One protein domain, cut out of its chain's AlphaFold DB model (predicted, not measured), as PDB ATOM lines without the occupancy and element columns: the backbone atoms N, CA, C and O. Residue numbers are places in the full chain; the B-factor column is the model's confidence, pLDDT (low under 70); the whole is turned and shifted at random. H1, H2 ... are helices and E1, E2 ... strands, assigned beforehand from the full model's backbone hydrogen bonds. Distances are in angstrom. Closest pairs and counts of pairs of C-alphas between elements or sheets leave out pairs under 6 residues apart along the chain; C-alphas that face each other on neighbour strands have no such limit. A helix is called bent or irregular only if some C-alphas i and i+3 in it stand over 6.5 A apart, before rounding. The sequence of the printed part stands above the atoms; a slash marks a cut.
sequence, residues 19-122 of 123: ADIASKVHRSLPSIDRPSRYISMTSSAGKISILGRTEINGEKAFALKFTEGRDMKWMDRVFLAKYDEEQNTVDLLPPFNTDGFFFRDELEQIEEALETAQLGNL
ATOM      1  N   ALA A  19       7.480  29.494 -21.766       78.62
ATOM      2  CA  ALA A  19       7.441  28.140 -22.320       78.62
ATOM      3  C   ALA A  19       8.309  27.156 -21.510       78.62
ATOM      4  O   ALA A  19       7.942  25.984 -21.324       78.62
ATOM      5  N   ASP A  20       9.425  27.641 -20.963       82.31
ATOM      6  CA  ASP A  20      10.312  26.856 -20.107       82.31
ATOM      7  C   ASP A  20       9.673  26.601 -18.739       82.31
ATOM      8  O   ASP A  20       9.773  25.491 -18.199       82.31
ATOM      9  N   ILE A  21       8.956  27.589 -18.192       83.50
ATOM     10  CA  ILE A  21       8.199  27.440 -16.940       83.50
ATOM     11  C   ILE A  21       7.113  26.379 -17.107       83.50
ATOM     12  O   ILE A  21       7.041  25.453 -16.294       83.50
ATOM     13  N   ALA A  22       6.303  26.462 -18.165       84.12
ATOM     14  CA  ALA A  22       5.237  25.496 -18.423       84.12
ATOM     15  C   ALA A  22       5.784  24.069 -18.566       84.12
ATOM     16  O   ALA A  22       5.293  23.140 -17.918       84.12
ATOM     17  N   SER A  23       6.869  23.908 -19.328       85.25
ATOM     18  CA  SER A  23       7.553  22.623 -19.499       85.25
ATOM     19  C   SER A  23       8.094  22.081 -18.171       85.25
ATOM     20  O   SER A  23       7.956  20.890 -17.865       85.25
ATOM     21  N   LYS A  24       8.678  22.953 -17.341       87.12
ATOM     22  CA  LYS A  24       9.202  22.601 -16.017       87.12
ATOM     23  C   LYS A  24       8.094  22.190 -15.047       87.12
ATOM     24  O   LYS A  24       8.277  21.216 -14.316       87.12
ATOM     25  N   VAL A  25       6.957  22.880 -15.034       87.12
ATOM     26  CA  VAL A  25       5.800  22.512 -14.204       87.12
ATOM     27  C   VAL A  25       5.235  21.168 -14.663       87.12
ATOM     28  O   VAL A  25       5.117  20.248 -13.856       87.12
ATOM     29  N   HIS A  26       4.987  21.006 -15.967       88.00
ATOM     30  CA  HIS A  26       4.410  19.783 -16.532       88.00
ATOM     31  C   HIS A  26       5.250  18.534 -16.223       88.00
ATOM     32  O   HIS A  26       4.701  17.485 -15.882       88.00
ATOM     33  N   ARG A  27       6.588  18.630 -16.287       87.88
ATOM     34  CA  ARG A  27       7.481  17.498 -15.970       87.88
ATOM     35  C   ARG A  27       7.625  17.210 -14.472       87.88
ATOM     36  O   ARG A  27       8.030  16.108 -14.117       87.88
ATOM     37  N   SER A  28       7.357  18.195 -13.615       90.94
ATOM     38  CA  SER A  28       7.560  18.074 -12.162       90.94
ATOM     39  C   SER A  28       6.335  17.514 -11.437       90.94
ATOM     40  O   SER A  28       6.446  17.138 -10.273       90.94
ATOM     41  N   LEU A  29       5.182  17.447 -12.110       91.44
ATOM     42  CA  LEU A  29       3.924  16.976 -11.536       91.44
ATOM     43  C   LEU A  29       3.607  15.516 -11.918       91.44
ATOM     44  O   LEU A  29       3.919  15.069 -13.037       91.44
ATOM     45  N   PRO A  30       2.962  14.756 -11.011       88.94
ATOM     46  CA  PRO A  30       2.421  13.439 -11.326       88.94
ATOM     47  C   PRO A  30       1.322  13.558 -12.387       88.94
ATOM     48  O   PRO A  30       0.654  14.582 -12.482       88.94
ATOM     49  N   SER A  31       1.119  12.507 -13.189       86.25
ATOM     50  CA  SER A  31       0.264  12.557 -14.389       86.25
ATOM     51  C   SER A  31      -1.159  13.076 -14.156       86.25
ATOM     52  O   SER A  31      -1.722  13.664 -15.071       86.25
ATOM     53  N   ILE A  32      -1.723  12.867 -12.963       91.31
ATOM     54  CA  ILE A  32      -3.075  13.310 -12.600       91.31
ATOM     55  C   ILE A  32      -3.185  14.831 -12.413       91.31
ATOM     56  O   ILE A  32      -4.233  15.398 -12.694       91.31
ATOM     57  N   ASP A  33      -2.089  15.484 -12.024       90.50
ATOM     58  CA  ASP A  33      -2.045  16.919 -11.726       90.50
ATOM     59  C   ASP A  33      -1.387  17.724 -12.855       90.50
ATOM     60  O   ASP A  33      -1.139  18.922 -12.719       90.50
ATOM     61  N   ARG A  34      -1.046  17.079 -13.978       88.31
ATOM     62  CA  ARG A  34      -0.370  17.766 -15.079       88.31
ATOM     63  C   ARG A  34      -1.327  18.745 -15.763       88.31
ATOM     64  O   ARG A  34      -2.357  18.313 -16.282       88.31
ATOM     65  N   PRO A  35      -0.968  20.039 -15.860       87.62
ATOM     66  CA  PRO A  35      -1.703  20.978 -16.695       87.62
ATOM     67  C   PRO A  35      -1.494  20.646 -18.180       87.62
ATOM     68  O   PRO A  35      -0.722  19.741 -18.529       87.62
ATOM     69  N   SER A  36      -2.148  21.413 -19.063       85.06
ATOM     70  CA  SER A  36      -1.891  21.368 -20.510       85.06
ATOM     71  C   SER A  36      -0.391  21.302 -20.794       85.06
ATOM     72  O   SER A  36       0.407  21.987 -20.152       85.06
ATOM     73  N   ARG A  37      -0.009  20.457 -21.756       84.44
ATOM     74  CA  ARG A  37       1.399  20.221 -22.093       84.44
ATOM     75  C   ARG A  37       2.106  21.491 -22.566       84.44
ATOM     76  O   ARG A  37       3.285  21.656 -22.283       84.44
ATOM     77  N   TYR A  38       1.385  22.347 -23.280       89.88
ATOM     78  CA  TYR A  38       1.918  23.557 -23.885       89.88
ATOM     79  C   TYR A  38       1.048  24.759 -23.528       89.88
ATOM     80  O   TYR A  38      -0.170  24.622 -23.339       89.88
ATOM     81  N   ILE A  39       1.684  25.931 -23.470       90.06
ATOM     82  CA  ILE A  39       0.977  27.213 -23.495       90.06
ATOM     83  C   ILE A  39       0.374  27.363 -24.884       90.06
ATOM     84  O   ILE A  39       1.027  27.082 -25.888       90.06
ATOM     85  N   SER A  40      -0.879  27.792 -24.936       90.88
ATOM     86  CA  SER A  40      -1.609  27.970 -26.183       90.88
ATOM     87  C   SER A  40      -2.280  29.327 -26.232       90.88
ATOM     88  O   SER A  40      -2.775  29.793 -25.206       90.88
ATOM     89  N   MET A  41      -2.393  29.885 -27.427       90.25
ATOM     90  CA  MET A  41      -3.079  31.133 -27.706       90.25
ATOM     91  C   MET A  41      -4.105  30.947 -28.818       90.25
ATOM     92  O   MET A  41      -3.927  30.122 -29.715       90.25
ATOM     93  N   THR A  42      -5.190  31.705 -28.735       92.06
ATOM     94  CA  THR A  42      -6.258  31.711 -29.734       92.06
ATOM     95  C   THR A  42      -6.015  32.832 -30.740       92.06
ATOM     96  O   THR A  42      -5.701  33.949 -30.342       92.06
ATOM     97  N   SER A  43      -6.202  32.523 -32.018       90.12
ATOM     98  CA  SER A  43      -6.122  33.433 -33.166       90.12
ATOM     99  C   SER A  43      -7.316  33.204 -34.100       90.12
ATOM    100  O   SER A  43      -8.041  32.214 -33.950       90.12
ATOM    101  N   SER A  44      -7.485  34.059 -35.111       89.19
ATOM    102  CA  SER A  44      -8.473  33.847 -36.181       89.19
ATOM    103  C   SER A  44      -8.230  32.548 -36.955       89.19
ATOM    104  O   SER A  44      -9.189  31.889 -37.357       89.19
ATOM    105  N   ALA A  45      -6.966  32.133 -37.101       91.50
ATOM    106  CA  ALA A  45      -6.576  30.876 -37.743       91.50
ATOM    107  C   ALA A  45      -6.940  29.632 -36.910       91.50
ATOM    108  O   ALA A  45      -7.059  28.525 -37.441       91.50
ATOM    109  N   GLY A  46      -7.107  29.807 -35.598       92.94
ATOM    110  CA  GLY A  46      -7.376  28.743 -34.639       92.94
ATOM    111  C   GLY A  46      -6.518  28.852 -33.379       92.94
ATOM    112  O   GLY A  46      -5.979  29.907 -33.042       92.94
ATOM    113  N   LYS A  47      -6.385  27.742 -32.659       94.12
ATOM    114  CA  LYS A  47      -5.612  27.638 -31.423       94.12
ATOM    115  C   LYS A  47      -4.204  27.126 -31.703       94.12
ATOM    116  O   LYS A  47      -4.018  25.991 -32.148       94.12
ATOM    117  N   ILE A  48      -3.205  27.931 -31.369       94.56
ATOM    118  CA  ILE A  48      -1.787  27.655 -31.608       94.56
ATOM    119  C   ILE A  48      -1.102  27.395 -30.268       94.56
ATOM    120  O   ILE A  48      -1.270  28.159 -29.323       94.56
ATOM    121  N   SER A  49      -0.328  26.316 -30.176       93.62
ATOM    122  CA  SER A  49       0.499  25.982 -29.016       93.62
ATOM    123  C   SER A  49       1.961  26.341 -29.258       93.62
ATOM    124  O   SER A  49       2.504  26.061 -30.329       93.62
ATOM    125  N   ILE A  50       2.605  26.891 -28.229       92.19
ATOM    126  CA  ILE A  50       4.049  27.109 -28.166       92.19
ATOM    127  C   ILE A  50       4.689  25.813 -27.675       92.19
ATOM    128  O   ILE A  50       4.545  25.433 -26.514       92.19
ATOM    129  N   LEU A  51       5.383  25.114 -28.572       91.50
ATOM    130  CA  LEU A  51       6.092  23.878 -28.242       91.50
ATOM    131  C   LEU A  51       7.344  24.152 -27.408       91.50
ATOM    132  O   LEU A  51       7.739  23.325 -26.589       91.50
ATOM    133  N   GLY A  52       7.964  25.307 -27.639       89.50
ATOM    134  CA  GLY A  52       9.152  25.768 -26.941       89.50
ATOM    135  C   GLY A  52       9.936  26.768 -27.778       89.50
ATOM    136  O   GLY A  52       9.551  27.115 -28.899       89.50
ATOM    137  N   ARG A  53      11.066  27.205 -27.231       89.56
ATOM    138  CA  ARG A  53      12.033  28.042 -27.930       89.56
ATOM    139  C   ARG A  53      13.149  27.196 -28.535       89.56
ATOM    140  O   ARG A  53      13.569  26.186 -27.978       89.56
ATOM    141  N   THR A  54      13.644  27.638 -29.677       90.81
ATOM    142  CA  THR A  54      14.819  27.093 -30.342       90.81
ATOM    143  C   THR A  54      15.741  28.226 -30.787       90.81
ATOM    144  O   THR A  54      15.385  29.406 -30.721       90.81
ATOM    145  N   GLU A  55      16.948  27.871 -31.198       91.94
ATOM    146  CA  GLU A  55      17.928  28.790 -31.757       91.94
ATOM    147  C   GLU A  55      18.401  28.216 -33.086       91.94
ATOM    148  O   GLU A  55      18.824  27.061 -33.162       91.94
ATOM    149  N   ILE A  56      18.289  29.010 -34.145       91.31
ATOM    150  CA  ILE A  56      18.659  28.610 -35.499       91.31
ATOM    151  C   ILE A  56      19.617  29.672 -36.020       91.31
ATOM    152  O   ILE A  56      19.254  30.838 -36.137       91.31
ATOM    153  N   ASN A  57      20.856  29.274 -36.317       89.31
ATOM    154  CA  ASN A  57      21.923  30.175 -36.774       89.31
ATOM    155  C   ASN A  57      22.203  31.365 -35.828       89.31
ATOM    156  O   ASN A  57      22.575  32.439 -36.290       89.31
ATOM    157  N   GLY A  58      22.019  31.195 -34.515       89.31
ATOM    158  CA  GLY A  58      22.176  32.280 -33.537       89.31
ATOM    159  C   GLY A  58      20.938  33.169 -33.362       89.31
ATOM    160  O   GLY A  58      20.928  34.032 -32.486       89.31
ATOM    161  N   GLU A  59      19.880  32.961 -34.154       90.50
ATOM    162  CA  GLU A  59      18.606  33.668 -34.011       90.50
ATOM    163  C   GLU A  59      17.624  32.858 -33.158       90.50
ATOM    164  O   GLU A  59      17.375  31.673 -33.400       90.50
ATOM    165  N   LYS A  60      17.035  33.515 -32.157       91.56
ATOM    166  CA  LYS A  60      16.001  32.934 -31.295       91.56
ATOM    167  C   LYS A  60      14.691  32.789 -32.075       91.56
ATOM    168  O   LYS A  60      14.234  33.741 -32.710       91.56
ATOM    169  N   ALA A  61      14.052  31.631 -31.965       92.81
ATOM    170  CA  ALA A  61      12.773  31.350 -32.605       92.81
ATOM    171  C   ALA A  61      11.836  30.566 -31.681       92.81
ATOM    172  O   ALA A  61      12.277  29.767 -30.855       92.81
ATOM    173  N   PHE A  62      10.535  30.750 -31.853       92.56
ATOM    174  CA  PHE A  62       9.507  29.910 -31.255       92.56
ATOM    175  C   PHE A  62       9.113  28.793 -32.215       92.56
ATOM    176  O   PHE A  62       8.849  29.042 -33.391       92.56
ATOM    177  N   ALA A  63       9.023  27.569 -31.697       93.81
ATOM    178  CA  ALA A  63       8.407  26.447 -32.386       93.81
ATOM    179  C   ALA A  63       6.918  26.394 -32.040       93.81
ATOM    180  O   ALA A  63       6.541  26.261 -30.873       93.81
ATOM    181  N   LEU A  64       6.073  26.491 -33.061       94.38
ATOM    182  CA  LEU A  64       4.628  26.641 -32.937       94.38
ATOM    183  C   LEU A  64       3.903  25.519 -33.680       94.38
ATOM    184  O   LEU A  64       4.381  25.008 -34.695       94.38
ATOM    185  N   LYS A  65       2.731  25.134 -33.171       94.62
ATOM    186  CA  LYS A  65       1.879  24.117 -33.798       94.62
ATOM    187  C   LYS A  65       0.402  24.391 -33.545       94.62
ATOM    188  O   LYS A  65       0.017  24.703 -32.418       94.62
ATOM    189  N   PHE A  66      -0.441  24.191 -34.554       95.12
ATOM    190  CA  PHE A  66      -1.889  24.222 -34.361       95.12
ATOM    191  C   PHE A  66      -2.356  23.049 -33.494       95.12
ATOM    192  O   PHE A  66      -2.036  21.887 -33.738       95.12
ATOM    193  N   THR A  67      -3.115  23.376 -32.455       92.62
ATOM    194  CA  THR A  67      -3.863  22.410 -31.635       92.62
ATOM    195  C   THR A  67      -5.281  22.244 -32.165       92.62
ATOM    196  O   THR A  67      -5.855  21.168 -32.057       92.62
ATOM    197  N   GLU A  68      -5.815  23.310 -32.752       93.38
ATOM    198  CA  GLU A  68      -7.098  23.361 -33.439       93.38
ATOM    199  C   GLU A  68      -6.963  24.426 -34.531       93.38
ATOM    200  O   GLU A  68      -6.467  25.515 -34.247       93.38
ATOM    201  N   GLY A  69      -7.320  24.120 -35.775       92.44
ATOM    202  CA  GLY A  69      -7.204  25.044 -36.908       92.44
ATOM    203  C   GLY A  69      -8.477  25.040 -37.744       92.44
ATOM    204  O   GLY A  69      -9.241  24.078 -37.688       92.44
ATOM    205  N   ARG A  70      -8.705  26.101 -38.526       93.12
ATOM    206  CA  ARG A  70      -9.837  26.135 -39.471       93.12
ATOM    207  C   ARG A  70      -9.710  25.086 -40.576       93.12
ATOM    208  O   ARG A  70     -10.721  24.512 -40.968       93.12
ATOM    209  N   ASP A  71      -8.487  24.803 -41.027       92.75
ATOM    210  CA  ASP A  71      -8.180  23.608 -41.818       92.75
ATOM    211  C   ASP A  71      -7.391  22.602 -40.960       92.75
ATOM    212  O   ASP A  71      -6.318  22.889 -40.421       92.75
ATOM    213  N   MET A  72      -7.918  21.381 -40.868       90.88
ATOM    214  CA  MET A  72      -7.285  20.260 -40.172       90.88
ATOM    215  C   MET A  72      -5.895  19.920 -40.727       90.88
ATOM    216  O   MET A  72      -5.042  19.446 -39.980       90.88
ATOM    217  N   LYS A  73      -5.619  20.203 -42.007       92.44
ATOM    218  CA  LYS A  73      -4.300  19.990 -42.631       92.44
ATOM    219  C   LYS A  73      -3.203  20.859 -42.011       92.44
ATOM    220  O   LYS A  73      -2.022  20.529 -42.139       92.44
ATOM    221  N   TRP A  74      -3.558  21.961 -41.345       93.75
ATOM    222  CA  TRP A  74      -2.594  22.822 -40.651       93.75
ATOM    223  C   TRP A  74      -2.071  22.186 -39.362       93.75
ATOM    224  O   TRP A  74      -0.948  22.473 -38.946       93.75
ATOM    225  N   MET A  75      -2.856  21.301 -38.741       91.88
ATOM    226  CA  MET A  75      -2.530  20.691 -37.449       91.88
ATOM    227  C   MET A  75      -1.321  19.766 -37.496       91.88
ATOM    228  O   MET A  75      -0.674  19.562 -36.473       91.88
ATOM    229  N   ASP A  76      -0.964  19.234 -38.661       89.00
ATOM    230  CA  ASP A  76       0.181  18.332 -38.798       89.00
ATOM    231  C   ASP A  76       1.507  19.067 -39.036       89.00
ATOM    232  O   ASP A  76       2.562  18.438 -39.137       89.00
ATOM    233  N   ARG A  77       1.483  20.404 -39.084       92.19
ATOM    234  CA  ARG A  77       2.653  21.226 -39.395       92.19
ATOM    235  C   ARG A  77       3.180  21.943 -38.157       92.19
ATOM    236  O   ARG A  77       2.433  22.571 -37.408       92.19
ATOM    237  N   VAL A  78       4.494  21.865 -37.968       93.94
ATOM    238  CA  VAL A  78       5.234  22.747 -37.060       93.94
ATOM    239  C   VAL A  78       5.775  23.900 -37.888       93.94
ATOM    240  O   VAL A  78       6.299  23.688 -38.980       93.94
ATOM    241  N   PHE A  79       5.650  25.108 -37.364       94.19
ATOM    242  CA  PHE A  79       6.178  26.309 -37.990       94.19
ATOM    243  C   PHE A  79       6.966  27.127 -36.978       94.19
ATOM    244  O   PHE A  79       6.876  26.915 -35.766       94.19
ATOM    245  N   LEU A  80       7.790  28.026 -37.500       94.88
ATOM    246  CA  LEU A  80       8.709  28.823 -36.713       94.88
ATOM    247  C   LEU A  80       8.342  30.296 -36.835       94.88
ATOM    248  O   LEU A  80       8.054  30.786 -37.927       94.88
ATOM    249  N   ALA A  81       8.400  30.992 -35.709       94.12
ATOM    250  CA  ALA A  81       8.290  32.439 -35.645       94.12
ATOM    251  C   ALA A  81       9.542  33.006 -34.973       94.12
ATOM    252  O   ALA A  81      10.094  32.376 -34.069       94.12
ATOM    253  N   LYS A  82      10.015  34.169 -35.413       92.94
ATOM    254  CA  LYS A  82      11.115  34.865 -34.744       92.94
ATOM    255  C   LYS A  82      10.678  35.269 -33.341       92.94
ATOM    256  O   LYS A  82       9.522  35.618 -33.116       92.94
ATOM    257  N   TYR A  83      11.610  35.186 -32.402       90.12
ATOM    258  CA  TYR A  83      11.403  35.714 -31.061       90.12
ATOM    259  C   TYR A  83      11.350  37.245 -31.119       90.12
ATOM    260  O   TYR A  83      12.254  37.862 -31.684       90.12
ATOM    261  N   ASP A  84      10.322  37.833 -30.518       88.44
ATOM    262  CA  ASP A  84      10.130  39.277 -30.399       88.44
ATOM    263  C   ASP A  84       9.655  39.580 -28.968       88.44
ATOM    264  O   ASP A  84       8.703  38.960 -28.496       88.44
ATOM    265  N   GLU A  85      10.358  40.471 -28.265       84.50
ATOM    266  CA  GLU A  85      10.084  40.810 -26.857       84.50
ATOM    267  C   GLU A  85       8.882  41.751 -26.700       84.50
ATOM    268  O   GLU A  85       8.307  41.834 -25.615       84.50
ATOM    269  N   GLU A  86       8.486  42.455 -27.764       85.81
ATOM    270  CA  GLU A  86       7.383  43.419 -27.723       85.81
ATOM    271  C   GLU A  86       6.038  42.777 -28.084       85.81
ATOM    272  O   GLU A  86       4.978  43.272 -27.691       85.81
ATOM    273  N   GLN A  87       6.064  41.663 -28.819       86.38
ATOM    274  CA  GLN A  87       4.857  41.011 -29.309       86.38
ATOM    275  C   GLN A  87       4.318  39.990 -28.311       86.38
ATOM    276  O   GLN A  87       4.985  39.037 -27.920       86.38
ATOM    277  N   ASN A  88       3.046  40.142 -27.960       83.44
ATOM    278  CA  ASN A  88       2.326  39.221 -27.081       83.44
ATOM    279  C   ASN A  88       1.461  38.201 -27.842       83.44
ATOM    280  O   ASN A  88       0.848  37.337 -27.215       83.44
ATOM    281  N   THR A  89       1.377  38.323 -29.171       83.19
ATOM    282  CA  THR A  89       0.463  37.548 -30.018       83.19
ATOM    283  C   THR A  89       1.203  36.917 -31.199       83.19
ATOM    284  O   THR A  89       1.996  37.572 -31.864       83.19
ATOM    285  N   VAL A  90       0.910  35.646 -31.494       84.06
ATOM    286  CA  VAL A  90       1.578  34.837 -32.530       84.06
ATOM    287  C   VAL A  90       1.309  35.402 -33.919       84.06
ATOM    288  O   VAL A  90       2.189  35.354 -34.769       84.06
ATOM    289  N   ASP A  91       0.130  35.982 -34.135       83.31
ATOM    290  CA  ASP A  91      -0.237  36.609 -35.406       83.31
ATOM    291  C   ASP A  91       0.680  37.783 -35.778       83.31
ATOM    292  O   ASP A  91       0.918  38.024 -36.965       83.31
ATOM    293  N   LEU A  92       1.214  38.472 -34.763       86.19
ATOM    294  CA  LEU A  92       2.122  39.609 -34.905       86.19
ATOM    295  C   LEU A  92       3.596  39.195 -34.908       86.19
ATOM    296  O   LEU A  92       4.450  40.009 -35.255       86.19
ATOM    297  N   LEU A  93       3.911  37.946 -34.546       89.31
ATOM    298  CA  LEU A  93       5.290  37.483 -34.583       89.31
ATOM    299  C   LEU A  93       5.787  37.410 -36.031       89.31
ATOM    300  O   LEU A  93       5.062  36.941 -36.918       89.31
ATOM    301  N   PRO A  94       7.046  37.802 -36.288       91.19
ATOM    302  CA  PRO A  94       7.607  37.675 -37.618       91.19
ATOM    303  C   PRO A  94       7.752  36.191 -37.986       91.19
ATOM    304  O   PRO A  94       8.227  35.399 -37.164       91.19
ATOM    305  N   PRO A  95       7.421  35.785 -39.219       92.69
ATOM    306  CA  PRO A  95       7.759  34.454 -39.706       92.69
ATOM    307  C   PRO A  95       9.279  34.222 -39.694       92.69
ATOM    308  O   PRO A  95      10.084  35.130 -39.922       92.69
ATOM    309  N   PHE A  96       9.694  32.986 -39.417       90.75
ATOM    310  CA  PHE A  96      11.109  32.621 -39.424       90.75
ATOM    311  C   PHE A  96      11.551  32.164 -40.823       90.75
ATOM    312  O   PHE A  96      11.119  31.115 -41.294       90.75
ATOM    313  N   ASN A  97      12.451  32.918 -41.465       85.25
ATOM    314  CA  ASN A  97      13.015  32.628 -42.797       85.25
ATOM    315  C   ASN A  97      11.987  32.442 -43.933       85.25
ATOM    316  O   ASN A  97      12.302  31.827 -44.951       85.25
ATOM    317  N   THR A  98      10.777  32.978 -43.780       87.94
ATOM    318  CA  THR A  98       9.742  33.014 -44.823       87.94
ATOM    319  C   THR A  98       9.095  34.396 -44.862       87.94
ATOM    320  O   THR A  98       9.185  35.143 -43.891       87.94
ATOM    321  N   ASP A  99       8.426  34.735 -45.966       87.69
ATOM    322  CA  ASP A  99       7.733  36.028 -46.112       87.69
ATOM    323  C   ASP A  99       6.399  36.079 -45.341       87.69
ATOM    324  O   ASP A  99       5.877  37.146 -45.025       87.69
ATOM    325  N   GLY A 100       5.852  34.913 -44.991       89.44
ATOM    326  CA  GLY A 100       4.588  34.763 -44.278       89.44
ATOM    327  C   GLY A 100       4.447  33.383 -43.641       89.44
ATOM    328  O   GLY A 100       5.231  32.467 -43.915       89.44
ATOM    329  N   PHE A 101       3.440  33.225 -42.780       92.19
ATOM    330  CA  PHE A 101       3.054  31.906 -42.285       92.19
ATOM    331  C   PHE A 101       2.241  31.152 -43.338       92.19
ATOM    332  O   PHE A 101       1.377  31.729 -43.990       92.19
ATOM    333  N   PHE A 102       2.471  29.841 -43.443       92.19
ATOM    334  CA  PHE A 102       1.882  28.984 -44.480       92.19
ATOM    335  C   PHE A 102       0.344  28.958 -44.512       92.19
ATOM    336  O   PHE A 102      -0.222  28.522 -45.504       92.19
ATOM    337  N   PHE A 103      -0.322  29.341 -43.419       92.00
ATOM    338  CA  PHE A 103      -1.778  29.273 -43.274       92.00
ATOM    339  C   PHE A 103      -2.491  30.580 -43.645       92.00
ATOM    340  O   PHE A 103      -3.715  30.593 -43.655       92.00
ATOM    341  N   ARG A 104      -1.768  31.684 -43.902       91.62
ATOM    342  CA  ARG A 104      -2.387  33.008 -44.105       91.62
ATOM    343  C   ARG A 104      -3.257  33.063 -45.361       91.62
ATOM    344  O   ARG A 104      -4.419  33.427 -45.249       91.62
ATOM    345  N   ASP A 105      -2.729  32.628 -46.501       92.44
ATOM    346  CA  ASP A 105      -3.455  32.672 -47.778       92.44
ATOM    347  C   ASP A 105      -4.710  31.784 -47.751       92.44
ATOM    348  O   ASP A 105      -5.777  32.158 -48.231       92.44
ATOM    349  N   GLU A 106      -4.600  30.592 -47.156       94.06
ATOM    350  CA  GLU A 106      -5.734  29.672 -47.015       94.06
ATOM    351  C   GLU A 106      -6.763  30.195 -45.996       94.06
ATOM    352  O   GLU A 106      -7.964  30.000 -46.179       94.06
ATOM    353  N   LEU A 107      -6.320  30.881 -44.935       94.06
ATOM    354  CA  LEU A 107      -7.210  31.528 -43.973       94.06
ATOM    355  C   LEU A 107      -8.030  32.644 -44.623       94.06
ATOM    356  O   LEU A 107      -9.242  32.673 -44.426       94.06
ATOM    357  N   GLU A 108      -7.390  33.513 -45.407       94.12
ATOM    358  CA  GLU A 108      -8.057  34.609 -46.118       94.12
ATOM    359  C   GLU A 108      -9.164  34.065 -47.032       94.12
ATOM    360  O   GLU A 108     -10.313  34.488 -46.939       94.12
ATOM    361  N   GLN A 109      -8.872  33.013 -47.803       95.12
ATOM    362  CA  GLN A 109      -9.869  32.344 -48.650       95.12
ATOM    363  C   GLN A 109     -11.050  31.774 -47.850       95.12
ATOM    364  O   GLN A 109     -12.198  31.837 -48.295       95.12
ATOM    365  N   ILE A 110     -10.790  31.194 -46.672       93.44
ATOM    366  CA  ILE A 110     -11.847  30.679 -45.791       93.44
ATOM    367  C   ILE A 110     -12.716  31.832 -45.273       93.44
ATOM    368  O   ILE A 110     -13.939  31.693 -45.220       93.44
ATOM    369  N   GLU A 111     -12.114  32.953 -44.886       92.69
ATOM    370  CA  GLU A 111     -12.823  34.126 -44.371       92.69
ATOM    371  C   GLU A 111     -13.682  34.796 -45.456       92.69
ATOM    372  O   GLU A 111     -14.872  35.021 -45.225       92.69
ATOM    373  N   GLU A 112     -13.146  34.988 -46.665       94.38
ATOM    374  CA  GLU A 112     -13.884  35.515 -47.823       94.38
ATOM    375  C   GLU A 112     -15.071  34.621 -48.222       94.38
ATOM    376  O   GLU A 112     -16.177  35.098 -48.511       94.38
ATOM    377  N   ALA A 113     -14.871  33.299 -48.220       92.75
ATOM    378  CA  ALA A 113     -15.928  32.341 -48.531       92.75
ATOM    379  C   ALA A 113     -17.055  32.385 -47.488       92.75
ATOM    380  O   ALA A 113     -18.236  32.296 -47.842       92.75
ATOM    381  N   LEU A 114     -16.706  32.541 -46.207       90.19
ATOM    382  CA  LEU A 114     -17.674  32.681 -45.121       90.19
ATOM    383  C   LEU A 114     -18.465  33.986 -45.234       90.19
ATOM    384  O   LEU A 114     -19.683  33.957 -45.064       90.19
ATOM    385  N   GLU A 115     -17.806  35.100 -45.549       91.19
ATOM    386  CA  GLU A 115     -18.466  36.393 -45.750       91.19
ATOM    387  C   GLU A 115     -19.451  36.335 -46.927       91.19
ATOM    388  O   GLU A 115     -20.622  36.701 -46.794       91.19
ATOM    389  N   THR A 116     -19.022  35.760 -48.052       91.69
ATOM    390  CA  THR A 116     -19.869  35.582 -49.240       91.69
ATOM    391  C   THR A 116     -21.089  34.704 -48.942       91.69
ATOM    392  O   THR A 116     -22.212  35.036 -49.328       91.69
ATOM    393  N   ALA A 117     -20.899  33.592 -48.223       89.69
ATOM    394  CA  ALA A 117     -21.989  32.690 -47.849       89.69
ATOM    395  C   ALA A 117     -22.992  33.342 -46.883       89.69
ATOM    396  O   ALA A 117     -24.192  33.082 -46.965       89.69
ATOM    397  N   GLN A 118     -22.520  34.198 -45.974       84.75
ATOM    398  CA  GLN A 118     -23.385  34.939 -45.058       84.75
ATOM    399  C   GLN A 118     -24.235  35.963 -45.813       84.75
ATOM    400  O   GLN A 118     -25.448  35.999 -45.610       84.75
ATOM    401  N   LEU A 119     -23.633  36.729 -46.726       81.38
ATOM    402  CA  LEU A 119     -24.344  37.714 -47.548       81.38
ATOM    403  C   LEU A 119     -25.404  37.061 -48.447       81.38
ATOM    404  O   LEU A 119     -26.513  37.578 -48.543       81.38
ATOM    405  N   GLY A 120     -25.103  35.901 -49.038       76.38
ATOM    406  CA  GLY A 120     -26.053  35.158 -49.874       76.38
ATOM    407  C   GLY A 120     -27.241  34.549 -49.117       76.38
ATOM    408  O   GLY A 120     -28.276  34.297 -49.722       76.38
ATOM    409  N   ASN A 121     -27.128  34.339 -47.801       66.94
ATOM    410  CA  ASN A 121     -28.233  33.857 -46.960       66.94
ATOM    411  C   ASN A 121     -29.147  34.989 -46.448       66.94
ATOM    412  O   ASN A 121     -30.190  34.713 -45.855       66.94
ATOM    413  N   LEU A 122     -28.737  36.249 -46.628       58.44
ATOM    414  CA  LEU A 122     -29.458  37.457 -46.206       58.44
ATOM    415  C   LEU A 122     -30.237  38.130 -47.357       58.44
ATOM    416  O   LEU A 122     -30.955  39.100 -47.106       58.44
TER     417      LEU A 122
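This is residues 19 to 122 of the 123 residues of an uncharacterized protein of bacterium (UniProt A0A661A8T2). Look first for a strongly twisted sheet of four strands, E1 to E4, with the long bent hairpin of E2 and E3 in its middle; the short helix H1 stands beside the strands with its first residues, and at the far end of the longest axis H2 reaches away from the sheet, with residues 112 to 122 sticking out as a free arm. The printed part has 104 residues, with two named helices and four named strands in the order H1, E1, E2, E3, E4, H2. The sheet's order is E1, E2, E3, E4, antiparallel throughout, and the class is mixed, helices and strands. The whole is loose, with a radius of gyration of the C-alphas of 16.3 A, and spans 53 by 38 by 25 A.

Find C-alpha 46 at (-7.376, 28.743, -34.639); from there E2, residues 46 to 56, runs 26.0 A and bends by 66 degrees at residue 53. E3, residues 59 to 69, runs 27.4 A and bends by 54 degrees at residue 66. E1 is residues 39 to 43, 13.5 A long, and E4 is residues 78 to 82, 13.7 A long. H1, residues 19 to 28, begins at C-alpha 19, (7.441, 28.140, -22.320), and is 14.3 A long. H2, residues 104 to 120, is 24.5 A long and ends at C-alpha 120, (-26.053, 35.158, -49.874).

Begin with the sheet, a meander, each strand the antiparallel neighbour of the one before; E1 and E4 are its edge strands. In the hairpin of E2 and E3, at 158 degrees, look for N 47 and O 68, 2.7 A apart, and N 54 and O 61, 2.8 A. In the hairpin of E1 and E2, at 124 degrees, N 41 and O 48 are 2.8 A apart. In the hairpin of E3 and E4, at 137 degrees, N 62 and O 81 are 2.8 A apart. From edge to edge the strands' lines turn by 93 degrees. H1 is on the sheet but at the sheet's level, with a height over the sheet of 2.0 A; its closest C-alphas to E2 are those of Ala 19 and Gly 52, 5.5 A apart. H2 is not on the sheet, and it is apart from H1, E1, E2 and E3. In H1 and H2 every O i to N i+4 pair is within hydrogen-bond range.

The C-alphas farthest apart are those of Ser 28 and Leu 122, 53.9 A. Without residues 112 to 122, which stand free, the body spans 43 by 32 by 22 A. The printed part has no cut. The link from E4 to H2, residues 83 to 103, is long. The mean pLDDT of the printed part is 89.5, and residues 121 to 122 are under 70.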